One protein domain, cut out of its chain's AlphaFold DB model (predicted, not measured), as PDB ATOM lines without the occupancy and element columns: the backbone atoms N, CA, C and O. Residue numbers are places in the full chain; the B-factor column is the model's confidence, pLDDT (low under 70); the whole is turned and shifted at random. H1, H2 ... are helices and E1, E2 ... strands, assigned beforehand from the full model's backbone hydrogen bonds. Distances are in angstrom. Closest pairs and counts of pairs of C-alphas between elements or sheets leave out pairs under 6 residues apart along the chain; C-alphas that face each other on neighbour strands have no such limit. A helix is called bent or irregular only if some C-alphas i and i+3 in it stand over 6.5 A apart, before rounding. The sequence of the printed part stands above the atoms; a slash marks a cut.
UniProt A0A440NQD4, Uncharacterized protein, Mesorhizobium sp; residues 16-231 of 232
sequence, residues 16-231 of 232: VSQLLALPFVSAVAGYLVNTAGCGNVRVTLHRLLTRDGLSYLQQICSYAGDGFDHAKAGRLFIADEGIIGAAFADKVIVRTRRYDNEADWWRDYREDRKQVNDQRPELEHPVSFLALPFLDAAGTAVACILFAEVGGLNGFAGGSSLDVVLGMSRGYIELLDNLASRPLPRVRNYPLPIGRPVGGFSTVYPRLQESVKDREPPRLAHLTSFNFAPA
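This is residues 16 to 231 of the 232 residues of an uncharacterized protein of Mesorhizobium sp (UniProt A0A440NQD4). A curled, strongly twisted sheet of seven strands wraps round the short helix H2 on one face, while the long helices H1 and H4 lie side by side over the other face, making three layers. H3 lies at one end of the longest axis and the small sheet of E7 and E9 at the other. The printed part has 216 residues, with four named helices and nine named strands in the order H1 E1 E2 E3 H2 E4 H3 E5 E6 H4 E7 E8 E9; the class is mixed, helices and strands. The large sheet runs E3 E2 E1 E6 E5 E4 E8, antiparallel. The whole is compact, with a radius of gyration of the C-alphas of 16.7 A and spans of 54 by 39 by 36 A.

H1, residues 16 to 34, runs along E1, residues 39 to 51, at 22 degrees on the local plane and a height over the sheet of 8.8 A; their closest C-alphas are Val 25 and Val 43, 5.7 A. E1 forms a hairpin with E2, residues 54 to 59 (N 49 to O 56, 2.9 A), and E2 one with E3, residues 76 to 78 (N 77 to O 57, 2.8 A): a meander, each strand the antiparallel neighbour of the one before. H2, residues 82 to 90, is on the opposite face from H1; its closest C-alpha pair to E5, residues 127 to 135, is Ile 84 and Ala 131, 5.3 A. E5 is antiparallel to E4, residues 93 to 96 (N 131 to O 94, 2.8 A). H3, residues 102 to 115, only grazes the sheet with residues 102 to 112. E5 forms a hairpin with E6, residues 142 to 151 (N 130 to O 148, 2.8 A), and E6 is antiparallel to E1 (N 44 to O 147, 2.9 A). H4, residues 160 to 181, is on the same face as H1 and touches its residues 24 to 32 alone, at a shallow tilt of 22 degrees, opposite ways; the closest C-alphas are Val 28 and Val 165, 6.6 A. E7, residues 187 to 189, is antiparallel to E9, residues 228 to 230 (N 188 to O 229, 3.0 A). E8, residues 209 to 212, is antiparallel to E4 (N 210 to O 95, 2.9 A). Every O i to N i+4 pair is within hydrogen-bond range in H2, H3 and H4, and 13 of 15 in H1, which is only just irregular, with C-alphas 20 and 23 6.8 A apart.

H1 begins at C-alpha 16 (5.272, 98.868, -48.179) and is 27.7 A long; E1 is 36.2 A, E5 25.8 A, E6 26.9 A and H4 31.7 A. E9 ends at C-alpha 230 (3.428, 105.660, -47.749).

The C-alphas farthest apart are those of Ala 103 and Pro 185, 54.7 A. The printed part has no cut. The links E2 to E3, H3 to E5, E7 to E8 and E8 to E9 are long. Residues 67 to 72 and 199 to 203 have pLDDT under 70.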
ATOM      1  N   VAL A  16       4.713  98.986 -49.536       91.81
ATOM      2  CA  VAL A  16       5.272  98.868 -48.179       91.81
ATOM      3  C   VAL A  16       4.800  97.579 -47.500       91.81
ATOM      4  O   VAL A  16       5.599  96.902 -46.863       91.81
ATOM      5  N   SER A  17       3.540  97.179 -47.695       92.56
ATOM      6  CA  SER A  17       3.041  95.887 -47.203       92.56
ATOM      7  C   SER A  17       3.801  94.719 -47.841       92.56
ATOM      8  O   SER A  17       4.202  93.792 -47.140       92.56
ATOM      9  N   GLN A  18       4.071  94.774 -49.150       92.06
ATOM     10  CA  GLN A  18       4.863  93.734 -49.821       92.06
ATOM     11  C   GLN A  18       6.281  93.649 -49.249       92.06
ATOM     12  O   GLN A  18       6.756  92.557 -48.945       92.06
ATOM     13  N   LEU A  19       6.930  94.801 -49.057       91.38
ATOM     14  CA  LEU A  19       8.289  94.886 -48.529       91.38
ATOM     15  C   LEU A  19       8.392  94.374 -47.086       91.38
ATOM     16  O   LEU A  19       9.396  93.766 -46.732       91.38
ATOM     17  N   LEU A  20       7.358  94.580 -46.266       92.06
ATOM     18  CA  LEU A  20       7.307  94.049 -44.902       92.06
ATOM     19  C   LEU A  20       7.046  92.538 -44.867       92.06
ATOM     20  O   LEU A  20       7.526  91.868 -43.955       92.06
ATOM     21  N   ALA A  21       6.281  91.996 -45.818       94.75
ATOM     22  CA  ALA A  21       5.926  90.576 -45.851       94.75
ATOM     23  C   ALA A  21       7.023  89.697 -46.477       94.75
ATOM     24  O   ALA A  21       7.316  88.618 -45.959       94.75
ATOM     25  N   LEU A  22       7.643  90.151 -47.574       93.25
ATOM     26  CA  LEU A  22       8.524  89.327 -48.408       93.25
ATOM     27  C   LEU A  22       9.748  88.750 -47.662       93.25
ATOM     28  O   LEU A  22       9.991  87.548 -47.804       93.25
ATOM     29  N   PRO A  23      10.499  89.519 -46.846       95.44
ATOM     30  CA  PRO A  23      11.635  88.980 -46.098       95.44
ATOM     31  C   PRO A  23      11.214  87.904 -45.097       95.44
ATOM     32  O   PRO A  23      11.884  86.881 -44.974       95.44
ATOM     33  N   PHE A  24      10.077  88.102 -44.424       97.31
ATOM     34  CA  PHE A  24       9.553  87.143 -43.456       97.31
ATOM     35  C   PHE A  24       9.150  85.826 -44.124       97.31
ATOM     36  O   PHE A  24       9.624  84.766 -43.714       97.31
ATOM     37  N   VAL A  25       8.348  85.869 -45.196       96.31
ATOM     38  CA  VAL A  25       7.953  84.636 -45.903       96.31
ATOM     39  C   VAL A  25       9.156  83.938 -46.544       96.31
ATOM     40  O   VAL A  25       9.200  82.712 -46.570       96.31
ATOM     41  N   SER A  26      10.163  84.700 -46.988       95.69
ATOM     42  CA  SER A  26      11.425  84.154 -47.503       95.69
ATOM     43  C   SER A  26      12.222  83.436 -46.422       95.69
ATOM     44  O   SER A  26      12.745  82.354 -46.671       95.69
ATOM     45  N   ALA A  27      12.278  83.991 -45.210       97.56
ATOM     46  CA  ALA A  27      12.935  83.345 -44.081       97.56
ATOM     47  C   ALA A  27      12.230  82.035 -43.697       97.56
ATOM     48  O   ALA A  27      12.896  81.019 -43.501       97.56
ATOM     49  N   VAL A  28      10.893  82.034 -43.642       98.00
ATOM     50  CA  VAL A  28      10.102  80.822 -43.364       98.00
ATOM     51  C   VAL A  28      10.333  79.762 -44.441       98.00
ATOM     52  O   VAL A  28      10.610  78.610 -44.112       98.00
ATOM     53  N   ALA A  29      10.284  80.140 -45.721       96.50
ATOM     54  CA  ALA A  29      10.579  79.222 -46.820       96.50
ATOM     55  C   ALA A  29      12.010  78.665 -46.723       96.50
ATOM     56  O   ALA A  29      12.215  77.462 -46.852       96.50
ATOM     57  N   GLY A  30      12.992  79.520 -46.419       96.50
ATOM     58  CA  GLY A  30      14.384  79.123 -46.221       96.50
ATOM     59  C   GLY A  30      14.564  78.112 -45.088       96.50
ATOM     60  O   GLY A  30      15.304  77.145 -45.263       96.50
ATOM     61  N   TYR A  31      13.860  78.286 -43.966       97.75
ATOM     62  CA  TYR A  31      13.817  77.301 -42.880       97.75
ATOM     63  C   TYR A  31      13.220  75.967 -43.352       97.75
ATOM     64  O   TYR A  31      13.830  74.916 -43.141       97.75
ATOM     65  N   LEU A  32      12.061  76.000 -44.017       96.75
ATOM     66  CA  LEU A  32      11.378  74.786 -44.474       96.75
ATOM     67  C   LEU A  32      12.248  73.977 -45.444       96.75
ATOM     68  O   LEU A  32      12.371  72.767 -45.282       96.75
ATOM     69  N   VAL A  33      12.913  74.646 -46.389       94.94
ATOM     70  CA  VAL A  33      13.814  73.993 -47.349       94.94
ATOM     71  C   VAL A  33      15.077  73.470 -46.661       94.94
ATOM     72  O   VAL A  33      15.388  72.286 -46.739       94.94
ATOM     73  N   ASN A  34      15.817  74.340 -45.969       95.25
ATOM     74  CA  ASN A  34      17.199  74.034 -45.581       95.25
ATOM     75  C   ASN A  34      17.330  73.379 -44.205       95.25
ATOM     76  O   ASN A  34      18.338  72.739 -43.929       95.25
ATOM     77  N   THR A  35      16.357  73.578 -43.316       93.19
ATOM     78  CA  THR A  35      16.403  73.051 -41.942       93.19
ATOM     79  C   THR A  35      15.386  71.940 -41.735       93.19
ATOM     80  O   THR A  35      15.729  70.909 -41.166       93.19
ATOM     81  N   ALA A  36      14.148  72.120 -42.206       92.69
ATOM     82  CA  ALA A  36      13.125  71.080 -42.107       92.69
ATOM     83  C   ALA A  36      13.224  70.024 -43.224       92.69
ATOM     84  O   ALA A  36      12.568  68.989 -43.135       92.69
ATOM     85  N   GLY A  37      14.035  70.266 -44.264       92.75
ATOM     86  CA  GLY A  37      14.254  69.324 -45.366       92.75
ATOM     87  C   GLY A  37      13.018  69.100 -46.242       92.75
ATOM     88  O   GLY A  37      12.870  68.034 -46.834       92.75
ATOM     89  N   CYS A  38      12.103  70.068 -46.291       92.69
ATOM     90  CA  CYS A  38      10.902  70.002 -47.116       92.69
ATOM     91  C   CYS A  38      11.219  70.341 -48.581       92.69
ATOM     92  O   CYS A  38      11.958  71.284 -48.855       92.69
ATOM     93  N   GLY A  39      10.613  69.611 -49.520       91.06
ATOM     94  CA  GLY A  39      10.626  69.952 -50.948       91.06
ATOM     95  C   GLY A  39       9.352  70.683 -51.377       91.06
ATOM     96  O   GLY A  39       8.370  70.696 -50.636       91.06
ATOM     97  N   ASN A  40       9.350  71.263 -52.579       91.75
ATOM     98  CA  ASN A  40       8.206  71.961 -53.185       91.75
ATOM     99  C   ASN A  40       7.577  72.999 -52.241       91.75
ATOM    100  O   ASN A  40       6.358  73.065 -52.080       91.75
ATOM    101  N   VAL A  41       8.425  73.770 -51.562       94.12
ATOM    102  CA  VAL A  41       8.003  74.713 -50.522       94.12
ATOM    103  C   VAL A  41       7.407  75.953 -51.165       94.12
ATOM    104  O   VAL A  41       8.055  76.574 -52.000       94.12
ATOM    105  N   ARG A  42       6.225  76.395 -50.731       94.00
ATOM    106  CA  ARG A  42       5.705  77.718 -51.096       94.00
ATOM    107  C   ARG A  42       5.092  78.402 -49.898       94.00
ATOM    108  O   ARG A  42       4.222  77.849 -49.234       94.00
ATOM    109  N   VAL A  43       5.521  79.633 -49.646       95.75
ATOM    110  CA  VAL A  43       5.074  80.425 -48.497       95.75
ATOM    111  C   VAL A  43       4.637  81.807 -48.954       95.75
ATOM    112  O   VAL A  43       5.334  82.460 -49.728       95.75
ATOM    113  N   THR A  44       3.488  82.274 -48.476       95.44
ATOM    114  CA  THR A  44       3.011  83.642 -48.714       95.44
ATOM    115  C   THR A  44       2.178  84.150 -47.538       95.44
ATOM    116  O   THR A  44       1.791  83.390 -46.652       95.44
ATOM    117  N   LEU A  45       1.888  85.447 -47.531       96.06
ATOM    118  CA  LEU A  45       1.049  86.103 -46.536       96.06
ATOM    119  C   LEU A  45      -0.197  86.671 -47.223       96.06
ATOM    120  O   LEU A  45      -0.093  87.330 -48.258       96.06
ATOM    121  N   HIS A  46      -1.370  86.442 -46.642       94.88
ATOM    122  CA  HIS A  46      -2.637  87.005 -47.103       94.88
ATOM    123  C   HIS A  46      -3.120  88.063 -46.118       94.88
ATOM    124  O   HIS A  46      -3.167  87.797 -44.924       94.88
ATOM    125  N   ARG A  47      -3.508  89.249 -46.587       92.69
ATOM    126  CA  ARG A  47      -4.161  90.268 -45.752       92.69
ATOM    127  C   ARG A  47      -5.670  90.194 -45.899       92.69
ATOM    128  O   ARG A  47      -6.164  89.833 -46.967       92.69
ATOM    129  N   LEU A  48      -6.383  90.637 -44.869       90.56
ATOM    130  CA  LEU A  48      -7.791  90.979 -45.016       90.56
ATOM    131  C   LEU A  48      -7.925  92.233 -45.890       90.56
ATOM    132  O   LEU A  48      -7.251  93.238 -45.664       90.56
ATOM    133  N   LEU A  49      -8.807  92.171 -46.881       89.44
ATOM    134  CA  LEU A  49      -9.240  93.299 -47.693       89.44
ATOM    135  C   LEU A  49     -10.758  93.414 -47.587       89.44
ATOM    136  O   LEU A  49     -11.462  92.414 -47.721       89.44
ATOM    137  N   THR A  50     -11.260  94.632 -47.407       87.38
ATOM    138  CA  THR A  50     -12.698  94.903 -47.455       87.38
ATOM    139  C   THR A  50     -13.010  95.814 -48.625       87.38
ATOM    140  O   THR A  50     -12.411  96.878 -48.763       87.38
ATOM    141  N   ARG A  51     -13.960  95.395 -49.460       83.50
ATOM    142  CA  ARG A  51     -14.423  96.128 -50.639       83.50
ATOM    143  C   ARG A  51     -15.934  96.010 -50.737       83.50
ATOM    144  O   ARG A  51     -16.460  94.909 -50.633       83.50
ATOM    145  N   ASP A  52     -16.623  97.136 -50.895       84.88
ATOM    146  CA  ASP A  52     -18.090  97.191 -50.993       84.88
ATOM    147  C   ASP A  52     -18.804  96.479 -49.821       84.88
ATOM    148  O   ASP A  52     -19.822  95.813 -49.987       84.88
ATOM    149  N   GLY A  53     -18.229  96.582 -48.614       84.25
ATOM    150  CA  GLY A  53     -18.737  95.926 -47.403       84.25
ATOM    151  C   GLY A  53     -18.495  94.415 -47.339       84.25
ATOM    152  O   GLY A  53     -18.967  93.769 -46.407       84.25
ATOM    153  N   LEU A  54     -17.755  93.852 -48.295       87.31
ATOM    154  CA  LEU A  54     -17.442  92.432 -48.410       87.31
ATOM    155  C   LEU A  54     -15.971  92.159 -48.091       87.31
ATOM    156  O   LEU A  54     -15.100  92.936 -48.480       87.31
ATOM    157  N   SER A  55     -15.698  91.053 -47.404       88.19
ATOM    158  CA  SER A  55     -14.343  90.645 -47.024       88.19
ATOM    159  C   SER A  55     -13.745  89.612 -47.973       88.19
ATOM    160  O   SER A  55     -14.387  88.628 -48.341       88.19
ATOM    161  N   TYR A  56     -12.475  89.839 -48.295       90.00
ATOM    162  CA  TYR A  56     -11.629  89.026 -49.157       90.00
ATOM    163  C   TYR A  56     -10.272  88.809 -48.493       90.00
ATOM    164  O   TYR A  56      -9.823  89.623 -47.682       90.00
ATOM    165  N   LEU A  57      -9.581  87.748 -48.892       91.06
ATOM    166  CA  LEU A  57      -8.173  87.550 -48.573       91.06
ATOM    167  C   LEU A  57      -7.342  87.919 -49.799       91.06
ATOM    168  O   LEU A  57      -7.572  87.409 -50.892       91.06
ATOM    169  N   GLN A  58      -6.381  88.821 -49.631       92.19
ATOM    170  CA  GLN A  58      -5.490  89.238 -50.706       92.19
ATOM    171  C   GLN A  58      -4.071  88.754 -50.447       92.19
ATOM    172  O   GLN A  58      -3.480  89.105 -49.428       92.19
ATOM    173  N   GLN A  59      -3.500  88.014 -51.396       92.38
ATOM    174  CA  GLN A  59      -2.092  87.628 -51.363       92.38
ATOM    175  C   GLN A  59      -1.207  88.881 -51.427       92.38
ATOM    176  O   GLN A  59      -1.231  89.617 -52.415       92.38
ATOM    177  N   ILE A  60      -0.429  89.130 -50.376       91.38
ATOM    178  CA  ILE A  60       0.366  90.351 -50.206       91.38
ATOM    179  C   ILE A  60       1.635  90.289 -51.060       91.38
ATOM    180  O   ILE A  60       2.024  91.278 -51.666       91.38
ATOM    181  N   CYS A  61       2.288  89.135 -51.130       88.62
ATOM    182  CA  CYS A  61       3.560  88.971 -51.826       88.62
ATOM    183  C   CYS A  61       3.560  87.698 -52.673       88.62
ATOM    184  O   CYS A  61       2.771  86.780 -52.445       88.62
ATOM    185  N   SER A  62       4.458  87.611 -53.653       87.50
ATOM    186  CA  SER A  62       4.716  86.350 -54.353       87.50
ATOM    187  C   SER A  62       5.095  85.234 -53.380       87.50
ATOM    188  O   SER A  62       5.550  85.491 -52.264       87.50
ATOM    189  N   TYR A  63       4.880  83.993 -53.808       89.56
ATOM    190  CA  TYR A  63       5.330  82.833 -53.050       89.56
ATOM    191  C   TYR A  63       6.858  82.824 -52.962       89.56
ATOM    192  O   TYR A  63       7.528  82.935 -53.987       89.56
ATOM    193  N   ALA A  64       7.385  82.670 -51.752       91.00
ATOM    194  CA  ALA A  64       8.782  82.320 -51.524       91.00
ATOM    195  C   ALA A  64       8.955  80.793 -51.481       91.00
ATOM    196  O   ALA A  64       8.025  80.092 -51.079       91.00
ATOM    197  N   GLY A  65      10.140  80.297 -51.855       87.38
ATOM    198  CA  GLY A  65      10.454  78.868 -51.984       87.38
ATOM    199  C   GLY A  65      10.573  78.430 -53.448       87.38
ATOM    200  O   GLY A  65      11.134  79.160 -54.268       87.38
ATOM    201  N   ASP A  66      10.035  77.257 -53.774       74.81
ATOM    202  CA  ASP A  66      10.067  76.656 -55.104       74.81
ATOM    203  C   ASP A  66       9.015  77.289 -56.032       74.81
ATOM    204  O   ASP A  66       7.829  77.424 -55.712       74.81
ATOM    205  N   GLY A  67       9.449  77.696 -57.226       59.91
ATOM    206  CA  GLY A  67       8.568  78.323 -58.217       59.91
ATOM    207  C   GLY A  67       8.212  79.777 -57.894       59.91
ATOM    208  O   GLY A  67       7.040  80.162 -57.993       59.91
ATOM    209  N   PHE A  68       9.219  80.574 -57.521       54.69
ATOM    210  CA  PHE A  68       9.091  82.017 -57.344       54.69
ATOM    211  C   PHE A  68       8.580  82.675 -58.640       54.69
ATOM    212  O   PHE A  68       9.243  82.642 -59.675       54.69
ATOM    213  N   ASP A  69       7.408  83.310 -58.576       62.03
ATOM    214  CA  ASP A  69       6.827  84.075 -59.682       62.03
ATOM    215  C   ASP A  69       6.388  85.458 -59.178       62.03
ATOM    216  O   ASP A  69       5.390  85.597 -58.458       62.03
ATOM    217  N   HIS A  70       7.154  86.493 -59.548       56.38
ATOM    218  CA  HIS A  70       6.907  87.889 -59.166       56.38
ATOM    219  C   HIS A  70       5.541  88.413 -59.655       56.38
ATOM    220  O   HIS A  70       5.010  89.351 -59.068       56.38
ATOM    221  N   ALA A  71       4.937  87.810 -60.688       59.50
ATOM    222  CA  ALA A  71       3.721  88.328 -61.320       59.50
ATOM    223  C   ALA A  71       2.419  87.981 -60.571       59.50
ATOM    224  O   ALA A  71       1.340  88.399 -60.987       59.50
ATOM    225  N   LYS A  72       2.489  87.198 -59.484       68.50
ATOM    226  CA  LYS A  72       1.304  86.627 -58.812       68.50
ATOM    227  C   LYS A  72       0.880  87.316 -57.511       68.50
ATOM    228  O   LYS A  72      -0.093  86.872 -56.900       68.50
ATOM    229  N   ALA A  73       1.560  88.380 -57.080       75.81
ATOM    230  CA  ALA A  73       1.096  89.185 -55.948       75.81
ATOM    231  C   ALA A  73      -0.268  89.844 -56.252       75.81
ATOM    232  O   ALA A  73      -0.577  90.163 -57.399       75.81
ATOM    233  N   GLY A  74      -1.098  90.043 -55.225       79.69
ATOM    234  CA  GLY A  74      -2.385  90.737 -55.336       79.69
ATOM    235  C   GLY A  74      -3.591  89.877 -55.706       79.69
ATOM    236  O   GLY A  74      -4.702  90.409 -55.755       79.69
ATOM    237  N   ARG A  75      -3.416  88.561 -55.902       84.88
ATOM    238  CA  ARG A  75      -4.536  87.625 -56.087       84.88
ATOM    239  C   ARG A  75      -5.540  87.737 -54.939       84.88
ATOM    240  O   ARG A  75      -5.153  87.726 -53.771       84.88
ATOM    241  N   LEU A  76      -6.817  87.817 -55.301       86.31
ATOM    242  CA  LEU A  76      -7.936  87.832 -54.368       86.31
ATOM    243  C   LEU A  76      -8.533  86.435 -54.239       86.31
ATOM    244  O   LEU A  76      -8.719  85.735 -55.234       86.31
ATOM    245  N   PHE A  77      -8.847  86.081 -53.004       85.94
ATOM    246  CA  PHE A  77      -9.521  84.861 -52.599       85.94
ATOM    247  C   PHE A  77     -10.753  85.248 -51.797       85.94
ATOM    248  O   PHE A  77     -10.767  86.269 -51.096       85.94
ATOM    249  N   ILE A  78     -11.798  84.436 -51.900       84.69
ATOM    250  CA  ILE A  78     -12.957  84.613 -51.037       84.69
ATOM    251  C   ILE A  78     -12.528  84.270 -49.602       84.69
ATOM    252  O   ILE A  78     -11.735  83.355 -49.387       84.69
ATOM    253  N   ALA A  79     -12.991  85.038 -48.615       79.81
ATOM    254  CA  ALA A  79     -12.507  84.907 -47.242       79.81
ATOM    255  C   ALA A  79     -12.870  83.572 -46.563       79.81
ATOM    256  O   ALA A  79     -12.306  83.270 -45.520       79.81
ATOM    257  N   ASP A  80     -13.769  82.776 -47.142       77.00
ATOM    258  CA  ASP A  80     -14.121  81.425 -46.690       77.00
ATOM    259  C   ASP A  80     -13.536  80.309 -47.586       77.00
ATOM    260  O   ASP A  80     -13.869  79.133 -47.427       77.00
ATOM    261  N   GLU A  81     -12.644  80.654 -48.523       82.50
ATOM    262  CA  GLU A  81     -12.081  79.712 -49.488       82.50
ATOM    263  C   GLU A  81     -10.843  78.987 -48.943       82.50
ATOM    264  O   GLU A  81      -9.857  79.591 -48.512       82.50
ATOM    265  N   GLY A  82     -10.863  77.658 -49.047       86.38
ATOM    266  CA  GLY A  82      -9.715  76.804 -48.764       86.38
ATOM    267  C   GLY A  82      -9.256  76.845 -47.309       86.38
ATOM    268  O   GLY A  82      -9.934  77.342 -46.414       86.38
ATOM    269  N   ILE A  83      -8.055  76.323 -47.070       92.75
ATOM    270  CA  ILE A  83      -7.484  76.238 -45.721       92.75
ATOM    271  C   ILE A  83      -7.290  77.618 -45.068       92.75
ATOM    272  O   ILE A  83      -7.463  77.757 -43.859       92.75
ATOM    273  N   ILE A  84      -6.989  78.654 -45.862       93.38
ATOM    274  CA  ILE A  84      -6.895  80.036 -45.372       93.38
ATOM    275  C   ILE A  84      -8.262  80.571 -44.938       93.38
ATOM    276  O   ILE A  84      -8.332  81.292 -43.949       93.38
ATOM    277  N   GLY A  85      -9.340  80.179 -45.622       91.06
ATOM    278  CA  GLY A  85     -10.701  80.535 -45.245       91.06
ATOM    279  C   GLY A  85     -11.168  79.833 -43.974       91.06
ATOM    280  O   GLY A  85     -11.771  80.470 -43.115       91.06
ATOM    281  N   ALA A  86     -10.803  78.560 -43.792       92.06
ATOM    282  CA  ALA A  86     -11.037  77.848 -42.533       92.06
ATOM    283  C   ALA A  86     -10.329  78.544 -41.356       92.06
ATOM    284  O   ALA A  86     -10.949  78.839 -40.335       92.06
ATOM    285  N   ALA A  87      -9.046  78.883 -41.524       94.88
ATOM    286  CA  ALA A  87      -8.281  79.609 -40.511       94.88
ATOM    287  C   ALA A  87      -8.846  81.013 -40.237       94.88
ATOM    288  O   ALA A  87      -8.849  81.465 -39.092       94.88
ATOM    289  N   PHE A  88      -9.342  81.697 -41.273       92.94
ATOM    290  CA  PHE A  88      -9.978  83.005 -41.148       92.94
ATOM    291  C   PHE A  88     -11.280  82.942 -40.342       92.94
ATOM    292  O   PHE A  88     -11.459  83.724 -39.408       92.94
ATOM    293  N   ALA A  89     -12.176  82.020 -40.701       89.94
ATOM    294  CA  ALA A  89     -13.500  81.897 -40.100       89.94
ATOM    295  C   ALA A  89     -13.418  81.524 -38.615       89.94
ATOM    296  O   ALA A  89     -14.036  82.177 -37.770       89.94
ATOM    297  N   ASP A  90     -12.599  80.519 -38.304       92.06
ATOM    298  CA  ASP A  90     -12.519  79.957 -36.958       92.06
ATOM    299  C   ASP A  90     -11.471  80.656 -36.082       92.06
ATOM    300  O   ASP A  90     -11.469  80.471 -34.866       92.06
ATOM    301  N   LYS A  91     -10.598  81.487 -36.671       94.75
ATOM    302  CA  LYS A  91      -9.497  82.184 -35.977       94.75
ATOM    303  C   LYS A  91      -8.559  81.216 -35.255       94.75
ATOM    304  O   LYS A  91      -8.059  81.496 -34.168       94.75
ATOM    305  N   VAL A  92      -8.303  80.077 -35.888       96.19
ATOM    306  CA  VAL A  92      -7.424  79.010 -35.396       96.19
ATOM    307  C   VAL A  92      -6.386  78.651 -36.448       96.19
ATOM    308  O   VAL A  92      -6.553  78.922 -37.636       96.19
ATOM    309  N   ILE A  93      -5.305  78.016 -36.009       98.00
ATOM    310  CA  ILE A  93      -4.328  77.427 -36.923       98.00
ATOM    311  C   ILE A  93      -4.974  76.201 -37.575       98.00
ATOM    312  O   ILE A  93      -5.549  75.364 -36.879       98.00
ATOM    313  N   VAL A  94      -4.863  76.075 -38.896       97.56
ATOM    314  CA  VAL A  94      -5.368  74.922 -39.656       97.56
ATOM    315  C   VAL A  94      -4.220  74.300 -40.439       97.56
ATOM    316  O   VAL A  94      -3.418  75.011 -41.045       97.56
ATOM    317  N   ARG A  95      -4.125  72.971 -40.440       97.00
ATOM    318  CA  ARG A  95      -3.082  72.232 -41.170       97.00
ATOM    319  C   ARG A  95      -3.621  70.957 -41.807       97.00
ATOM    320  O   ARG A  95      -4.707  70.503 -41.456       97.00
ATOM    321  N   THR A  96      -2.838  70.345 -42.690       96.81
ATOM    322  CA  THR A  96      -3.053  68.949 -43.103       96.81
ATOM    323  C   THR A  96      -2.845  67.999 -41.918       96.81
ATOM    324  O   THR A  96      -1.870  68.139 -41.174       96.81
ATOM    325  N   ARG A  97      -3.748  67.027 -41.759       96.38
ATOM    326  CA  ARG A  97      -3.679  65.970 -40.743       96.38
ATOM    327  C   ARG A  97      -2.450  65.089 -40.916       96.38
ATOM    328  O   ARG A  97      -1.827  65.040 -41.977       96.38
ATOM    329  N   ARG A  98      -2.128  64.351 -39.855       96.75
ATOM    330  CA  ARG A  98      -1.125  63.292 -39.924       96.75
ATOM    331  C   ARG A  98      -1.665  62.090 -40.704       96.75
ATOM    332  O   ARG A  98      -2.764  61.627 -40.419       96.75
ATOM    333  N   TYR A  99      -0.849  61.559 -41.605       96.81
ATOM    334  CA  TYR A  99      -1.089  60.325 -42.346       96.81
ATOM    335  C   TYR A  99       0.089  59.370 -42.186       96.81
ATOM    336  O   TYR A  99       1.242  59.785 -42.296       96.81
ATOM    337  N   ASP A 100      -0.185  58.086 -41.969       96.31
ATOM    338  CA  ASP A 100       0.873  57.077 -41.845       96.31
ATOM    339  C   ASP A 100       1.446  56.660 -43.209       96.31
ATOM    340  O   ASP A 100       2.584  56.204 -43.294       96.31
ATOM    341  N   ASN A 101       0.679  56.834 -44.291       96.50
ATOM    342  CA  ASN A 101       1.086  56.505 -45.656       96.50
ATOM    343  C   ASN A 101       0.355  57.367 -46.704       96.50
ATOM    344  O   ASN A 101      -0.660  58.007 -46.421       96.50
ATOM    345  N   GLU A 102       0.868  57.367 -47.938       96.88
ATOM    346  CA  GLU A 102       0.313  58.179 -49.029       96.88
ATOM    347  C   GLU A 102      -1.048  57.679 -49.518       96.88
ATOM    348  O   GLU A 102      -1.851  58.474 -50.000       96.88
ATOM    349  N   ALA A 103      -1.328  56.377 -49.410       97.38
ATOM    350  CA  ALA A 103      -2.584  55.809 -49.893       97.38
ATOM    351  C   ALA A 103      -3.782  56.348 -49.095       97.38
ATOM    352  O   ALA A 103      -4.793  56.727 -49.690       97.38
ATOM    353  N   ASP A 104      -3.639  56.454 -47.773       97.50
ATOM    354  CA  ASP A 104      -4.643  57.064 -46.901       97.50
ATOM    355  C   ASP A 104      -4.822  58.557 -47.206       97.50
ATOM    356  O   ASP A 104      -5.955  59.032 -47.294       97.50
ATOM    357  N   TRP A 105      -3.724  59.278 -47.453       97.50
ATOM    358  CA  TRP A 105      -3.772  60.687 -47.853       97.50
ATOM    359  C   TRP A 105      -4.535  60.866 -49.173       97.50
ATOM    360  O   TRP A 105      -5.434  61.699 -49.270       97.50
ATOM    361  N   TRP A 106      -4.233  60.044 -50.186       97.62
ATOM    362  CA  TRP A 106      -4.893  60.094 -51.494       97.62
ATOM    363  C   TRP A 106      -6.370  59.722 -51.430       97.62
ATOM    364  O   TRP A 106      -7.170  60.299 -52.174       97.62
ATOM    365  N   ARG A 107      -6.742  58.760 -50.577       97.50
ATOM    366  CA  ARG A 107      -8.146  58.412 -50.334       97.50
ATOM    367  C   ARG A 107      -8.895  59.635 -49.818       97.50
ATOM    368  O   ARG A 107      -9.846  60.070 -50.464       97.50
ATOM    369  N   ASP A 108      -8.428  60.212 -48.717       97.25
ATOM    370  CA  ASP A 108      -9.103  61.327 -48.055       97.25
ATOM    371  C   ASP A 108      -9.127  62.579 -48.946       97.25
ATOM    372  O   ASP A 108     -10.172  63.211 -49.083       97.25
ATOM    373  N   TYR A 109      -8.027  62.886 -49.646       96.06
ATOM    374  CA  TYR A 109      -7.959  63.977 -50.623       96.06
ATOM    375  C   TYR A 109      -9.002  63.828 -51.739       96.06
ATOM    376  O   TYR A 109      -9.704  64.783 -52.079       96.06
ATOM    377  N   ARG A 110      -9.136  62.631 -52.327       96.25
ATOM    378  CA  ARG A 110     -10.105  62.381 -53.407       96.25
ATOM    379  C   ARG A 110     -11.544  62.377 -52.902       96.25
ATOM    380  O   ARG A 110     -12.431  62.828 -53.627       96.25
ATOM    381  N   GLU A 111     -11.791  61.873 -51.697       96.44
ATOM    382  CA  GLU A 111     -13.108  61.949 -51.056       96.44
ATOM    383  C   GLU A 111     -13.508  63.395 -50.765       96.44
ATOM    384  O   GLU A 111     -14.614  63.806 -51.121       96.44
ATOM    385  N   ASP A 112     -12.596  64.185 -50.201       94.81
ATOM    386  CA  ASP A 112     -12.831  65.597 -49.923       94.81
ATOM    387  C   ASP A 112     -13.067  66.385 -51.208       94.81
ATOM    388  O   ASP A 112     -14.047  67.121 -51.283       94.81
ATOM    389  N   ARG A 113     -12.264  66.173 -52.262       92.62
ATOM    390  CA  ARG A 113     -12.484  66.816 -53.570       92.62
ATOM    391  C   ARG A 113     -13.854  66.517 -54.157       92.62
ATOM    392  O   ARG A 113     -14.495  67.428 -54.677       92.62
ATOM    393  N   LYS A 114     -14.330  65.272 -54.048       93.25
ATOM    394  CA  LYS A 114     -15.697  64.909 -54.451       93.25
ATOM    395  C   LYS A 114     -16.736  65.636 -53.600       93.25
ATOM    396  O   LYS A 114     -17.678  66.192 -54.156       93.25
ATOM    397  N   GLN A 115     -16.556  65.655 -52.278       92.06
ATOM    398  CA  GLN A 115     -17.484  66.302 -51.350       92.06
ATOM    399  C   GLN A 115     -17.609  67.806 -51.608       92.06
ATOM    400  O   GLN A 115     -18.717  68.338 -51.582       92.06
ATOM    401  N   VAL A 116     -16.494  68.485 -51.871       88.88
ATOM    402  CA  VAL A 116     -16.477  69.935 -52.099       88.88
ATOM    403  C   VAL A 116     -16.627  70.336 -53.565       88.88
ATOM    404  O   VAL A 116     -16.588  71.521 -53.892       88.88
ATOM    405  N   ASN A 117     -16.819  69.357 -54.454       89.19
ATOM    406  CA  ASN A 117     -16.912  69.555 -55.896       89.19
ATOM    407  C   ASN A 117     -15.708  70.329 -56.480       89.19
ATOM    408  O   ASN A 117     -15.871  71.224 -57.313       89.19
ATOM    409  N   ASP A 118     -14.491  69.998 -56.038       87.69
ATOM    410  CA  ASP A 118     -13.276  70.610 -56.575       87.69
ATOM    411  C   ASP A 118     -12.882  69.987 -57.923       87.69
ATOM    412  O   ASP A 118     -12.426  68.846 -58.004       87.69
ATOM    413  N   GLN A 119     -13.022  70.788 -58.978       87.31
ATOM    414  CA  GLN A 119     -12.743  70.424 -60.370       87.31
ATOM    415  C   GLN A 119     -11.340  70.844 -60.847       87.31
ATOM    416  O   GLN A 119     -11.027  70.710 -62.031       87.31
ATOM    417  N   ARG A 120     -10.489  71.393 -59.966       85.88
ATOM    418  CA  ARG A 120      -9.090  71.715 -60.301       85.88
ATOM    419  C   ARG A 120      -8.309  70.438 -60.653       85.88
ATOM    420  O   ARG A 120      -8.715  69.359 -60.215       85.88
ATOM    421  N   PRO A 121      -7.197  70.534 -61.410       89.56
ATOM    422  CA  PRO A 121      -6.318  69.393 -61.661       89.56
ATOM    423  C   PRO A 121      -5.914  68.682 -60.365       89.56
ATOM    424  O   PRO A 121      -5.758  69.329 -59.326       89.56
ATOM    425  N   GLU A 122      -5.766  67.353 -60.414       90.12
ATOM    426  CA  GLU A 122      -5.224  66.625 -59.263       90.12
ATOM    427  C   GLU A 122      -3.794  67.092 -58.980       90.12
ATOM    428  O   GLU A 122      -3.077  67.526 -59.882       90.12
ATOM    429  N   LEU A 123      -3.387  66.991 -57.718       90.00
ATOM    430  CA  LEU A 123      -1.998  67.211 -57.348       90.00
ATOM    431  C   LEU A 123      -1.139  66.079 -57.925       90.00
ATOM    432  O   LEU A 123      -1.613  64.958 -58.101       90.00
ATOM    433  N   GLU A 124       0.125  66.369 -58.209       89.31
ATOM    434  CA  GLU A 124       1.069  65.366 -58.723       89.31
ATOM    435  C   GLU A 124       1.679  64.516 -57.598       89.31
ATOM    436  O   GLU A 124       2.130  63.399 -57.828       89.31
ATOM    437  N   HIS A 125       1.689  65.042 -56.374       89.69
ATOM    438  CA  HIS A 125       2.248  64.413 -55.181       89.69
ATOM    439  C   HIS A 125       1.467  64.860 -53.932       89.69
ATOM    440  O   HIS A 125       0.783  65.889 -53.986       89.69
ATOM    441  N   PRO A 126       1.545  64.121 -52.807       90.12
ATOM    442  CA  PRO A 126       0.967  64.563 -51.545       90.12
ATOM    443  C   PRO A 126       1.522  65.916 -51.108       90.12
ATOM    444  O   PRO A 126       2.713  66.187 -51.260       90.12
ATOM    445  N   VAL A 127       0.658  66.746 -50.530       92.88
ATOM    446  CA  VAL A 127       1.012  68.084 -50.051       92.88
ATOM    447  C   VAL A 127       0.546  68.260 -48.612       92.88
ATOM    448  O   VAL A 127      -0.564  67.874 -48.229       92.88
ATOM    449  N   SER A 128       1.404  68.882 -47.812       95.81
ATOM    450  CA  SER A 128       1.086  69.335 -46.465       95.81
ATOM    451  C   SER A 128       0.855  70.843 -46.483       95.81
ATOM    452  O   SER A 128       1.735  71.600 -46.878       95.81
ATOM    453  N   PHE A 129      -0.323  71.277 -46.041       96.38
ATOM    454  CA  PHE A 129      -0.731  72.678 -45.987       96.38
ATOM    455  C   PHE A 129      -0.712  73.201 -44.550       96.38
ATOM    456  O   PHE A 129      -0.972  72.452 -43.603       96.38
ATOM    457  N   LEU A 130      -0.472  74.501 -44.403       97.94
ATOM    458  CA  LEU A 130      -0.584  75.260 -43.164       97.94
ATOM    459  C   LEU A 130      -1.219  76.623 -43.455       97.94
ATOM    460  O   LEU A 130      -0.751  77.361 -44.320       97.94
ATOM    461  N   ALA A 131      -2.249  76.970 -42.690       97.88
ATOM    462  CA  ALA A 131      -2.774  78.320 -42.567       97.88
ATOM    463  C   ALA A 131      -2.689  78.758 -41.103       97.88
ATOM    464  O   ALA A 131      -3.267  78.136 -40.210       97.88
ATOM    465  N   LEU A 132      -1.950  79.834 -40.862       98.19
ATOM    466  CA  LEU A 132      -1.657  80.346 -39.532       98.19
ATOM    467  C   LEU A 132      -2.120  81.813 -39.478       98.19
ATOM    468  O   LEU A 132      -1.483  82.674 -40.094       98.19
ATOM    469  N   PRO A 133      -3.245  82.115 -38.803       97.19
ATOM    470  CA  PRO A 133      -3.758  83.476 -38.723       97.19
ATOM    471  C   PRO A 133      -2.966  84.303 -37.705       97.19
ATOM    472  O   PRO A 133      -2.583  83.808 -36.651       97.19
ATOM    473  N   PHE A 134      -2.743  85.581 -38.000       97.00
ATOM    474  CA  PHE A 134      -2.269  86.573 -37.038       97.00
ATOM    475  C   PHE A 134      -3.474  87.386 -36.588       97.00
ATOM    476  O   PHE A 134      -4.139  88.037 -37.402       97.00
ATOM    477  N   LEU A 135      -3.780  87.303 -35.299       95.38
ATOM    478  CA  LEU A 135      -4.963  87.921 -34.722       95.38
ATOM    479  C   LEU A 135      -4.645  89.306 -34.164       95.38
ATOM    480  O   LEU A 135      -3.493  89.620 -33.878       95.38
ATOM    481  N   ASP A 136      -5.674  90.124 -33.983       91.88
ATOM    482  CA  ASP A 136      -5.586  91.313 -33.137       91.88
ATOM    483  C   ASP A 136      -5.407  90.939 -31.650       91.88
ATOM    484  O   ASP A 136      -5.509  89.773 -31.249       91.88
ATOM    485  N   ALA A 137      -5.165  91.942 -30.805       91.31
ATOM    486  CA  ALA A 137      -4.905  91.740 -29.380       91.31
ATOM    487  C   ALA A 137      -6.049  90.992 -28.676       91.31
ATOM    488  O   ALA A 137      -5.823  90.124 -27.827       91.31
ATOM    489  N   ALA A 138      -7.290  91.296 -29.063       90.62
ATOM    490  CA  ALA A 138      -8.487  90.681 -28.506       90.62
ATOM    491  C   ALA A 138      -8.734  89.248 -29.019       90.62
ATOM    492  O   ALA A 138      -9.561  88.536 -28.452       90.62
ATOM    493  N   GLY A 139      -8.034  88.798 -30.067       90.94
ATOM    494  CA  GLY A 139      -8.324  87.531 -30.742       90.94
ATOM    495  C   GLY A 139      -9.654  87.552 -31.507       90.94
ATOM    496  O   GLY A 139     -10.240  86.508 -31.795       90.94
ATOM    497  N   THR A 140     -10.184  88.741 -31.794       89.12
ATOM    498  CA  THR A 140     -11.488  88.936 -32.422       89.12
ATOM    499  C   THR A 140     -11.413  89.044 -33.934       89.12
ATOM    500  O   THR A 140     -12.349  88.590 -34.600       89.12
ATOM    501  N   ALA A 141     -10.308  89.572 -34.461       89.44
ATOM    502  CA  ALA A 141     -10.101  89.830 -35.880       89.44
ATOM    503  C   ALA A 141      -8.793  89.217 -36.390       89.44
ATOM    504  O   ALA A 141      -7.830  89.078 -35.641       89.44
ATOM    505  N   VAL A 142      -8.753  88.893 -37.685       92.19
ATOM    506  CA  VAL A 142      -7.554  88.408 -38.381       92.19
ATOM    507  C   VAL A 142      -6.935  89.562 -39.166       92.19
ATOM    508  O   VAL A 142      -7.560  90.085 -40.089       92.19
ATOM    509  N   ALA A 143      -5.703  89.944 -38.832       91.88
ATOM    510  CA  ALA A 143      -4.971  90.985 -39.556       91.88
ATOM    511  C   ALA A 143      -4.376  90.446 -40.868       91.88
ATOM    512  O   ALA A 143      -4.463  91.087 -41.922       91.88
ATOM    513  N   CYS A 144      -3.788  89.250 -40.809       94.44
ATOM    514  CA  CYS A 144      -3.277  88.512 -41.961       94.44
ATOM    515  C   CYS A 144      -3.151  87.010 -41.652       94.44
ATOM    516  O   CYS A 144      -3.313  86.588 -40.513       94.44
ATOM    517  N   ILE A 145      -2.905  86.193 -42.675       97.25
ATOM    518  CA  ILE A 145      -2.765  84.736 -42.582       97.25
ATOM    519  C   ILE A 145      -1.502  84.321 -43.322       97.25
ATOM    520  O   ILE A 145      -1.375  84.561 -44.526       97.25
ATOM    521  N   LEU A 146      -0.579  83.677 -42.613       98.19
ATOM    522  CA  LEU A 146       0.536  82.974 -43.230       98.19
ATOM    523  C   LEU A 146       0.001  81.684 -43.846       98.19
ATOM    524  O   LEU A 146      -0.602  80.865 -43.157       98.19
ATOM    525  N   PHE A 147       0.236  81.511 -45.139       97.25
ATOM    526  CA  PHE A 147      -0.020  80.267 -45.841       97.25
ATOM    527  C   PHE A 147       1.311  79.623 -46.213       97.25
ATOM    528  O   PHE A 147       2.190  80.292 -46.762       97.25
ATOM    529  N   ALA A 148       1.434  78.327 -45.951       96.75
ATOM    530  CA  ALA A 148       2.543  77.519 -46.421       96.75
ATOM    531  C   ALA A 148       2.036  76.191 -46.993       96.75
ATOM    532  O   ALA A 148       1.139  75.562 -46.432       96.75
ATOM    533  N   GLU A 149       2.646  75.750 -48.084       94.81
ATOM    534  CA  GLU A 149       2.524  74.391 -48.600       94.81
ATOM    535  C   GLU A 149       3.912  73.786 -48.781       94.81
ATOM    536  O   GLU A 149       4.863  74.488 -49.131       94.81
ATOM    537  N   VAL A 150       4.028  72.492 -48.502       95.38
ATOM    538  CA  VAL A 150       5.246  71.716 -48.732       95.38
ATOM    539  C   VAL A 150       4.892  70.372 -49.348       95.38
ATOM    540  O   VAL A 150       3.864  69.777 -49.013       95.38
ATOM    541  N   GLY A 151       5.746  69.884 -50.242       94.62
ATOM    542  CA  GLY A 151       5.631  68.557 -50.825       94.62
ATOM    543  C   GLY A 151       5.916  67.462 -49.798       94.62
ATOM    544  O   GLY A 151       6.816  67.579 -48.966       94.62
ATOM    545  N   GLY A 152       5.153  66.378 -49.889       92.38
ATOM    546  CA  GLY A 152       5.259  65.213 -49.022       92.38
ATOM    547  C   GLY A 152       4.253  65.199 -47.871       92.38
ATOM    548  O   GLY A 152       3.481  66.136 -47.629       92.38
ATOM    549  N   LEU A 153       4.251  64.075 -47.155       94.94
ATOM    550  CA  LEU A 153       3.383  63.854 -46.006       94.94
ATOM    551  C   LEU A 153       3.894  64.580 -44.763       94.94
ATOM    552  O   LEU A 153       5.094  64.680 -44.518       94.94
ATOM    553  N   ASN A 154       2.953  64.969 -43.907       95.62
ATOM    554  CA  ASN A 154       3.193  65.330 -42.511       95.62
ATOM    555  C   ASN A 154       4.115  66.531 -42.255       95.62
ATOM    556  O   ASN A 154       4.526  66.717 -41.107       95.62
ATOM    557  N   GLY A 155       4.378  67.384 -43.251       94.88
ATOM    558  CA  GLY A 155       5.311  68.514 -43.129       94.88
ATOM    559  C   GLY A 155       5.009  69.458 -41.957       94.88
ATOM    560  O   GLY A 155       5.922  70.029 -41.367       94.88
ATOM    561  N   PHE A 156       3.736  69.550 -41.552       96.06
ATOM    562  CA  PHE A 156       3.277  70.342 -40.401       96.06
ATOM    563  C   PHE A 156       2.603  69.514 -39.295       96.06
ATOM    564  O   PHE A 156       2.217  70.059 -38.258       96.06
ATOM    565  N   ALA A 157       2.455  68.200 -39.488       93.25
ATOM    566  CA  ALA A 157       1.742  67.323 -38.559       93.25
ATOM    567  C   ALA A 157       2.627  66.838 -37.393       93.25
ATOM    568  O   ALA A 157       2.118  66.504 -36.327       93.25
ATOM    569  N   GLY A 158       3.954  66.821 -37.575       77.62
ATOM    570  CA  GLY A 158       4.934  66.347 -36.584       77.62
ATOM    571  C   GLY A 158       5.277  67.316 -35.443       77.62
ATOM    572  O   GLY A 158       6.146  67.004 -34.635       77.62
ATOM    573  N   GLY A 159       4.641  68.489 -35.371       76.19
ATOM    574  CA  GLY A 159       4.853  69.486 -34.311       76.19
ATOM    575  C   GLY A 159       6.101  70.356 -34.494       76.19
ATOM    576  O   GLY A 159       5.979  71.572 -34.450       76.19
ATOM    577  N   SER A 160       7.269  69.780 -34.797       88.94
ATOM    578  CA  SER A 160       8.545  70.519 -34.871       88.94
ATOM    579  C   SER A 160       8.536  71.686 -35.868       88.94
ATOM    580  O   SER A 160       8.811  72.820 -35.482       88.94
ATOM    581  N   SER A 161       8.170  71.444 -37.132       95.25
ATOM    582  CA  SER A 161       8.103  72.502 -38.153       95.25
ATOM    583  C   SER A 161       7.045  73.551 -37.822       95.25
ATOM    584  O   SER A 161       7.282  74.742 -37.998       95.25
ATOM    585  N   LEU A 162       5.884  73.120 -37.315       96.62
ATOM    586  CA  LEU A 162       4.816  74.031 -36.908       96.62
ATOM    587  C   LEU A 162       5.278  74.942 -35.767       96.62
ATOM    588  O   LEU A 162       5.062  76.148 -35.829       96.62
ATOM    589  N   ASP A 163       5.935  74.382 -34.756       96.94
ATOM    590  CA  ASP A 163       6.405  75.120 -33.588       96.94
ATOM    591  C   ASP A 163       7.479  76.146 -33.958       96.94
ATOM    592  O   ASP A 163       7.443  77.277 -33.467       96.94
ATOM    593  N   VAL A 164       8.397  75.793 -34.864       97.81
ATOM    594  CA  VAL A 164       9.403  76.742 -35.356       97.81
ATOM    595  C   VAL A 164       8.755  77.844 -36.187       97.81
ATOM    596  O   VAL A 164       9.020  79.015 -35.925       97.81
ATOM    597  N   VAL A 165       7.866  77.510 -37.131       98.31
ATOM    598  CA  VAL A 165       7.141  78.520 -37.923       98.31
ATOM    599  C   VAL A 165       6.327  79.438 -37.013       98.31
ATOM    600  O   VAL A 165       6.369  80.653 -37.183       98.31
ATOM    601  N   LEU A 166       5.662  78.894 -35.992       98.00
ATOM    602  CA  LEU A 166       4.931  79.671 -34.994       98.00
ATOM    603  C   LEU A 166       5.863  80.598 -34.197       98.00
ATOM    604  O   LEU A 166       5.514  81.751 -33.949       98.00
ATOM    605  N   GLY A 167       7.058  80.128 -33.829       98.19
ATOM    606  CA  GLY A 167       8.101  80.948 -33.209       98.19
ATOM    607  C   GLY A 167       8.582  82.086 -34.115       98.19
ATOM    608  O   GLY A 167       8.660  83.232 -33.675       98.19
ATOM    609  N   MET A 168       8.823  81.804 -35.398       98.56
ATOM    610  CA  MET A 168       9.179  82.820 -36.397       98.56
ATOM    611  C   MET A 168       8.057  83.847 -36.572       98.56
ATOM    612  O   MET A 168       8.324  85.047 -36.625       98.56
ATOM    613  N   SER A 169       6.800  83.396 -36.617       98.31
ATOM    614  CA  SER A 169       5.633  84.275 -36.676       98.31
ATOM    615  C   SER A 169       5.538  85.181 -35.453       98.31
ATOM    616  O   SER A 169       5.260  86.362 -35.624       98.31
ATOM    617  N   ARG A 170       5.811  84.669 -34.244       97.50
ATOM    618  CA  ARG A 170       5.857  85.470 -33.006       97.50
ATOM    619  C   ARG A 170       6.926  86.560 -33.067       97.50
ATOM    620  O   ARG A 170       6.601  87.724 -32.879       97.50
ATOM    621  N   GLY A 171       8.157  86.220 -33.442       97.19
ATOM    622  CA  GLY A 171       9.210  87.231 -33.607       97.19
ATOM    623  C   GLY A 171       8.868  88.282 -34.674       97.19
ATOM    624  O   GLY A 171       9.168  89.465 -34.516       97.19
ATOM    625  N   TYR A 172       8.183  87.874 -35.746       96.69
ATOM    626  CA  TYR A 172       7.723  88.799 -36.779       96.69
ATOM    627  C   TYR A 172       6.630  89.754 -36.283       96.69
ATOM    628  O   TYR A 172       6.732  90.955 -36.523       96.69
ATOM    629  N   ILE A 173       5.610  89.266 -35.569       94.81
ATOM    630  CA  ILE A 173       4.564  90.147 -35.027       94.81
ATOM    631  C   ILE A 173       5.115  91.095 -33.953       94.81
ATOM    632  O   ILE A 173       4.752  92.265 -33.951       94.81
ATOM    633  N   GLU A 174       6.063  90.645 -33.125       93.25
ATOM    634  CA  GLU A 174       6.748  91.494 -32.145       93.25
ATOM    635  C   GLU A 174       7.507  92.631 -32.835       93.25
ATOM    636  O   GLU A 174       7.446  93.784 -32.404       93.25
ATOM    637  N   LEU A 175       8.194  92.343 -33.945       91.81
ATOM    638  CA  LEU A 175       8.822  93.374 -34.770       91.81
ATOM    639  C   LEU A 175       7.781  94.375 -35.293       91.81
ATOM    640  O   LEU A 175       8.006  95.583 -35.214       91.81
ATOM    641  N   LEU A 176       6.650  93.896 -35.813       90.75
ATOM    642  CA  LEU A 176       5.597  94.765 -36.339       90.75
ATOM    643  C   LEU A 176       4.970  95.653 -35.253       90.75
ATOM    644  O   LEU A 176       4.764  96.840 -35.500       90.75
ATOM    645  N   ASP A 177       4.716  95.126 -34.056       89.31
ATOM    646  CA  ASP A 177       4.191  95.903 -32.926       89.31
ATOM    647  C   ASP A 177       5.206  96.941 -32.419       89.31
ATOM    648  O   ASP A 177       4.850  98.086 -32.118       89.31
ATOM    649  N   ASN A 178       6.495  96.593 -32.401       86.25
ATOM    650  CA  ASN A 178       7.569  97.539 -32.095       86.25
ATOM    651  C   ASN A 178       7.652  98.675 -33.130       86.25
ATOM    652  O   ASN A 178       7.868  99.832 -32.768       86.25
ATOM    653  N   LEU A 179       7.446  98.376 -34.416       82.25
ATOM    654  CA  LEU A 179       7.373  99.395 -35.469       82.25
ATOM    655  C   LEU A 179       6.084 100.226 -35.381       82.25
ATOM    656  O   LEU A 179       6.101 101.421 -35.667       82.25
ATOM    657  N   ALA A 180       4.970  99.626 -34.962       81.38
ATOM    658  CA  ALA A 180       3.700 100.324 -34.780       81.38
ATOM    659  C   ALA A 180       3.745 101.318 -33.607       81.38
ATOM    660  O   ALA A 180       3.203 102.418 -33.710       81.38
ATOM    661  N   SER A 181       4.422 100.955 -32.514       81.75
ATOM    662  CA  SER A 181       4.618 101.821 -31.340       81.75
ATOM    663  C   SER A 181       5.661 102.926 -31.559       81.75
ATOM    664  O   SER A 181       5.674 103.916 -30.825       81.75
ATOM    665  N   ARG A 182       6.518 102.798 -32.582       83.06
ATOM    666  CA  ARG A 182       7.545 103.783 -32.956       83.06
ATOM    667  C   ARG A 182       7.344 104.193 -34.419       83.06
ATOM    668  O   ARG A 182       8.034 103.656 -35.288       83.06
ATOM    669  N   PRO A 183       6.412 105.125 -34.705       70.06
ATOM    670  CA  PRO A 183       5.982 105.420 -36.066       70.06
ATOM    671  C   PRO A 183       7.169 105.712 -36.981       70.06
ATOM    672  O   PRO A 183       7.935 106.650 -36.752       70.06
ATOM    673  N   LEU A 184       7.314 104.907 -38.032       78.56
ATOM    674  CA  LEU A 184       8.282 105.183 -39.083       78.56
ATOM    675  C   LEU A 184       7.844 106.453 -39.830       78.56
ATOM    676  O   LEU A 184       6.701 106.517 -40.298       78.56
ATOM    677  N   PRO A 185       8.723 107.461 -39.988       80.56
ATOM    678  CA  PRO A 185       8.407 108.625 -40.798       80.56
ATOM    679  C   PRO A 185       7.967 108.182 -42.197       80.56
ATOM    680  O   PRO A 185       8.655 107.393 -42.841       80.56
ATOM    681  N   ARG A 186       6.832 108.705 -42.674       84.31
ATOM    682  CA  ARG A 186       6.268 108.421 -44.008       84.31
ATOM    683  C   ARG A 186       5.747 106.998 -44.233       84.31
ATOM    684  O   ARG A 186       5.484 106.642 -45.377       84.31
ATOM    685  N   VAL A 187       5.543 106.194 -43.193       86.25
ATOM    686  CA  VAL A 187       4.851 104.901 -43.305       86.25
ATOM    687  C   VAL A 187       3.686 104.871 -42.330       86.25
ATOM    688  O   VAL A 187       3.838 105.180 -41.151       86.25
ATOM    689  N   ARG A 188       2.511 104.472 -42.815       86.06
ATOM    690  CA  ARG A 188       1.313 104.324 -41.989       86.06
ATOM    691  C   ARG A 188       0.622 103.007 -42.293       86.06
ATOM    692  O   ARG A 188       0.482 102.644 -43.458       86.06
ATOM    693  N   ASN A 189       0.149 102.333 -41.248       87.38
ATOM    694  CA  ASN A 189      -0.829 101.262 -41.389       87.38
ATOM    695  C   ASN A 189      -2.242 101.852 -41.380       87.38
ATOM    696  O   ASN A 189      -2.620 102.550 -40.434       87.38
ATOM    697  N   TYR A 190      -3.016 101.594 -42.428       86.75
ATOM    698  CA  TYR A 190      -4.385 102.086 -42.525       86.75
ATOM    699  C   TYR A 190      -5.354 101.040 -41.957       86.75
ATOM    700  O   TYR A 190      -5.349  99.893 -42.419       86.75
ATOM    701  N   PRO A 191      -6.198 101.396 -40.971       84.00
ATOM    702  CA  PRO A 191      -7.190 100.464 -40.453       84.00
ATOM    703  C   PRO A 191      -8.133 100.055 -41.585       84.00
ATOM    704  O   PRO A 191      -8.545 100.890 -42.393       84.00
ATOM    705  N   LEU A 192      -8.459  98.766 -41.647       78.00
ATOM    706  CA  LEU A 192      -9.445  98.250 -42.586       78.00
ATOM    707  C   LEU A 192     -10.676  97.789 -41.802       78.00
ATOM    708  O   LEU A 192     -10.525  97.000 -40.868       78.00
ATOM    709  N   PRO A 193     -11.883  98.272 -42.145       79.88
ATOM    710  CA  PRO A 193     -13.102  97.756 -41.542       79.88
ATOM    711  C   PRO A 193     -13.263  96.284 -41.918       79.88
ATOM    712  O   PRO A 193     -12.916  95.888 -43.029       79.88
ATOM    713  N   ILE A 194     -13.813  95.475 -41.020       79.19
ATOM    714  CA  ILE A 194     -14.140  94.079 -41.319       79.19
ATOM    715  C   ILE A 194     -15.477  94.072 -42.060       79.19
ATOM    716  O   ILE A 194     -16.492  94.525 -41.533       79.19
ATOM    717  N   GLY A 195     -15.457  93.613 -43.306       82.75
ATOM    718  CA  GLY A 195     -16.654  93.401 -44.107       82.75
ATOM    719  C   GLY A 195     -17.354  92.086 -43.767       82.75
ATOM    720  O   GLY A 195     -16.904  91.285 -42.948       82.75
ATOM    721  N   ARG A 196     -18.475  91.834 -44.438       83.56
ATOM    722  CA  ARG A 196     -19.145  90.537 -44.404       83.56
ATOM    723  C   ARG A 196     -18.332  89.536 -45.237       83.56
ATOM    724  O   ARG A 196     -18.077  89.823 -46.409       83.56
ATOM    725  N   PRO A 197     -17.964  88.360 -44.703       80.00
ATOM    726  CA  PRO A 197     -17.364  87.304 -45.513       80.00
ATOM    727  C   PRO A 197     -18.305  86.942 -46.664       80.00
ATOM    728  O   PRO A 197     -19.503  86.723 -46.455       80.00
ATOM    729  N   VAL A 198     -17.780  86.927 -47.886       71.75
ATOM    730  CA  VAL A 198     -18.531  86.418 -49.038       71.75
ATOM    731  C   VAL A 198     -18.520  84.901 -48.958       71.75
ATOM    732  O   VAL A 198     -17.483  84.322 -48.670       71.75
ATOM    733  N   GLY A 199     -19.676  84.282 -49.197       63.62
ATOM    734  CA  GLY A 199     -19.782  82.833 -49.322       63.62
ATOM    735  C   GLY A 199     -19.182  82.359 -50.646       63.62
ATOM    736  O   GLY A 199     -19.613  82.829 -51.705       63.62
ATOM    737  N   GLY A 200     -18.212  81.455 -50.599       62.59
ATOM    738  CA  GLY A 200     -17.513  80.894 -51.752       62.59
ATOM    739  C   GLY A 200     -17.699  79.385 -51.915       62.59
ATOM    740  O   GLY A 200     -18.508  78.739 -51.246       62.59
ATOM    741  N   PHE A 201     -16.937  78.798 -52.842       57.44
ATOM    742  CA  PHE A 201     -16.778  77.346 -52.897       57.44
ATOM    743  C   PHE A 201     -15.884  76.931 -51.729       57.44
ATOM    744  O   PHE A 201     -14.701  77.276 -51.699       57.44
ATOM    745  N   SER A 202     -16.436  76.193 -50.768       63.34
ATOM    746  CA  SER A 202     -15.661  75.688 -49.638       63.34
ATOM    747  C   SER A 202     -14.676  74.630 -50.130       63.34
ATOM    748  O   SER A 202     -15.018  73.465 -50.216       63.34
ATOM    749  N   THR A 203     -13.445  75.014 -50.473       65.88
ATOM    750  CA  THR A 203     -12.342  74.065 -50.747       65.88
ATOM    751  C   THR A 203     -11.591  73.675 -49.472       65.88
ATOM    752  O   THR A 203     -10.418  73.300 -49.507       65.88
ATOM    753  N   VAL A 204     -12.262  73.791 -48.324       83.06
ATOM    754  CA  VAL A 204     -11.797  73.211 -47.068       83.06
ATOM    755  C   VAL A 204     -11.953  71.707 -47.203       83.06
ATOM    756  O   VAL A 204     -13.048  71.228 -47.476       83.06
ATOM    757  N   TYR A 205     -10.865  70.965 -47.047       91.50
ATOM    758  CA  TYR A 205     -10.873  69.510 -47.159       91.50
ATOM    759  C   TYR A 205     -11.075  68.913 -45.758       91.50
ATOM    760  O   TYR A 205     -10.115  68.863 -44.991       91.50
ATOM    761  N   PRO A 206     -12.310  68.540 -45.361       91.19
ATOM    762  CA  PRO A 206     -12.639  68.260 -43.960       91.19
ATOM    763  C   PRO A 206     -11.962  67.007 -43.387       91.19
ATOM    764  O   PRO A 206     -11.719  66.946 -42.175       91.19
ATOM    765  N   ARG A 207     -11.665  66.004 -44.223       95.12
ATOM    766  CA  ARG A 207     -10.883  64.831 -43.814       95.12
ATOM    767  C   ARG A 207      -9.404  65.170 -43.809       95.12
ATOM    768  O   ARG A 207      -8.727  64.861 -42.841       95.12
ATOM    769  N   LEU A 208      -8.920  65.855 -44.840       95.12
ATOM    770  CA  LEU A 208      -7.503  66.148 -45.012       95.12
ATOM    771  C   LEU A 208      -6.974  67.163 -43.999       95.12
ATOM    772  O   LEU A 208      -5.798  67.120 -43.646       95.12
ATOM    773  N   GLN A 209      -7.810  68.103 -43.563       95.44
ATOM    774  CA  GLN A 209      -7.414  69.249 -42.749       95.44
ATOM    775  C   GLN A 209      -7.981  69.155 -41.330       95.44
ATOM    776  O   GLN A 209      -9.027  68.551 -41.079       95.44
ATOM    777  N   GLU A 210      -7.269  69.758 -40.384       95.94
ATOM    778  CA  GLU A 210      -7.669  69.868 -38.984       95.94
ATOM    779  C   GLU A 210      -7.303  71.230 -38.399       95.94
ATOM    780  O   GLU A 210      -6.286  71.832 -38.757       95.94
ATOM    781  N   SER A 211      -8.114  71.685 -37.446       96.25
ATOM    782  CA  SER A 211      -7.766  72.794 -36.561       96.25
ATOM    783  C   SER A 211      -6.803  72.312 -35.478       96.25
ATOM    784  O   SER A 211      -7.078  71.332 -34.780       96.25
ATOM    785  N   VAL A 212      -5.705  73.033 -35.285       96.25
ATOM    786  CA  VAL A 212      -4.735  72.791 -34.214       96.25
ATOM    787  C   VAL A 212      -5.247  73.465 -32.940       96.25
ATOM    788  O   VAL A 212      -5.317  74.689 -32.867       96.25
ATOM    789  N   LYS A 213      -5.658  72.667 -31.948       91.94
ATOM    790  CA  LYS A 213      -6.319  73.159 -30.720       91.94
ATOM    791  C   LYS A 213      -5.366  73.407 -29.551       91.94
ATOM    792  O   LYS A 213      -5.730  74.091 -28.604       91.94
ATOM    793  N   ASP A 214      -4.174  72.830 -29.598       92.62
ATOM    794  CA  ASP A 214      -3.147  72.874 -28.551       92.62
ATOM    795  C   ASP A 214      -2.125  74.008 -28.749       92.62
ATOM    796  O   ASP A 214      -1.211  74.185 -27.940       92.62
ATOM    797  N   ARG A 215      -2.279  74.804 -29.812       94.19
ATOM    798  CA  ARG A 215      -1.451  75.973 -30.111       94.19
ATOM    799  C   ARG A 215      -2.328  77.182 -30.392       94.19
ATOM    800  O   ARG A 215      -3.245  77.118 -31.204       94.19
ATOM    801  N   GLU A 216      -2.002  78.306 -29.760       95.12
ATOM    802  CA  GLU A 216      -2.661  79.576 -30.059       95.12
ATOM    803  C   GLU A 216      -2.014  80.282 -31.258       95.12
ATOM    804  O   GLU A 216      -0.777  80.331 -31.342       95.12
ATOM    805  N   PRO A 217      -2.827  80.885 -32.147       97.19
ATOM    806  CA  PRO A 217      -2.320  81.802 -33.154       97.19
ATOM    807  C   PRO A 217      -1.593  83.010 -32.524       97.19
ATOM    808  O   PRO A 217      -1.968  83.460 -31.438       97.19
ATOM    809  N   PRO A 218      -0.570  83.576 -33.191       96.94
ATOM    810  CA  PRO A 218       0.077  84.814 -32.764       96.94
ATOM    811  C   PRO A 218      -0.917  85.982 -32.703       96.94
ATOM    812  O   PRO A 218      -1.794  86.102 -33.561       96.94
ATOM    813  N   ARG A 219      -0.743  86.866 -31.715       95.50
ATOM    814  CA  ARG A 219      -1.588  88.050 -31.500       95.50
ATOM    815  C   ARG A 219      -0.764  89.325 -31.579       95.50
ATOM    816  O   ARG A 219       0.196  89.472 -30.833       95.50
ATOM    817  N   LEU A 220      -1.176  90.240 -32.443       92.81
ATOM    818  CA  LEU A 220      -0.636  91.589 -32.551       92.81
ATOM    819  C   LEU A 220      -1.162  92.441 -31.393       92.81
ATOM    820  O   LEU A 220      -2.362  92.453 -31.124       92.81
ATOM    821  N   ALA A 221      -0.291  93.184 -30.725       90.38
ATOM    822  CA  ALA A 221      -0.659  94.075 -29.631       90.38
ATOM    823  C   ALA A 221      -1.370  95.345 -30.122       90.38
ATOM    824  O   ALA A 221      -2.276  95.847 -29.453       90.38
ATOM    825  N   HIS A 222      -0.964  95.878 -31.278       83.75
ATOM    826  CA  HIS A 222      -1.422  97.193 -31.743       83.75
ATOM    827  C   HIS A 222      -2.052  97.179 -33.135       83.75
ATOM    828  O   HIS A 222      -2.879  98.038 -33.449       83.75
ATOM    829  N   LEU A 223      -1.666  96.233 -33.988       83.81
ATOM    830  CA  LEU A 223      -2.114  96.202 -35.377       83.81
ATOM    831  C   LEU A 223      -3.404  95.393 -35.538       83.81
ATOM    832  O   LEU A 223      -3.502  94.249 -35.109       83.81
ATOM    833  N   THR A 224      -4.380  95.984 -36.228       81.69
ATOM    834  CA  THR A 224      -5.670  95.351 -36.565       81.69
ATOM    835  C   THR A 224      -5.818  95.050 -38.059       81.69
ATOM    836  O   THR A 224      -6.784  94.420 -38.480       81.69
ATOM    837  N   SER A 225      -4.864  95.492 -38.880       87.38
ATOM    838  CA  SER A 225      -4.825  95.281 -40.329       87.38
ATOM    839  C   SER A 225      -3.380  95.219 -40.823       87.38
ATOM    840  O   SER A 225      -2.468  95.714 -40.160       87.38
ATOM    841  N   PHE A 226      -3.177  94.651 -42.013       90.56
ATOM    842  CA  PHE A 226      -1.893  94.662 -42.713       90.56
ATOM    843  C   PHE A 226      -2.010  95.496 -44.003       90.56
ATOM    844  O   PHE A 226      -2.136  94.976 -45.113       90.56
ATOM    845  N   ASN A 227      -2.061  96.819 -43.847       90.00
ATOM    846  CA  ASN A 227      -2.274  97.786 -44.928       90.00
ATOM    847  C   ASN A 227      -1.293  98.960 -44.800       90.00
ATOM    848  O   ASN A 227      -1.681 100.126 -44.720       90.00
ATOM    849  N   PHE A 228      -0.005  98.634 -44.738       90.25
ATOM    850  CA  PHE A 228       1.069  99.615 -44.700       90.25
ATOM    851  C   PHE A 228       1.258 100.255 -46.069       90.25
ATOM    852  O   PHE A 228       1.492  99.545 -47.049       90.25
ATOM    853  N   ALA A 229       1.220 101.582 -46.127       89.19
ATOM    854  CA  ALA A 229       1.493 102.364 -47.328       89.19
ATOM    855  C   ALA A 229       2.268 103.649 -46.977       89.19
ATOM    856  O   ALA A 229       2.361 104.001 -45.792       89.19
ATOM    857  N   PRO A 230       2.837 104.351 -47.978       86.31
ATOM    858  CA  PRO A 230       3.428 105.660 -47.749       86.31
ATOM    859  C   PRO A 230       2.417 106.613 -47.099       86.31
ATOM    860  O   PRO A 230       1.238 106.631 -47.467       86.31
ATOM    861  N   ALA A 231       2.867 107.379 -46.111       82.06
ATOM    862  CA  ALA A 231       2.105 108.504 -45.583       82.06
ATOM    863  C   ALA A 231       2.422 109.758 -46.423       82.06
ATOM    864  O   ALA A 231       3.582 109.910 -46.824       82.06
TER     865      ALA A 231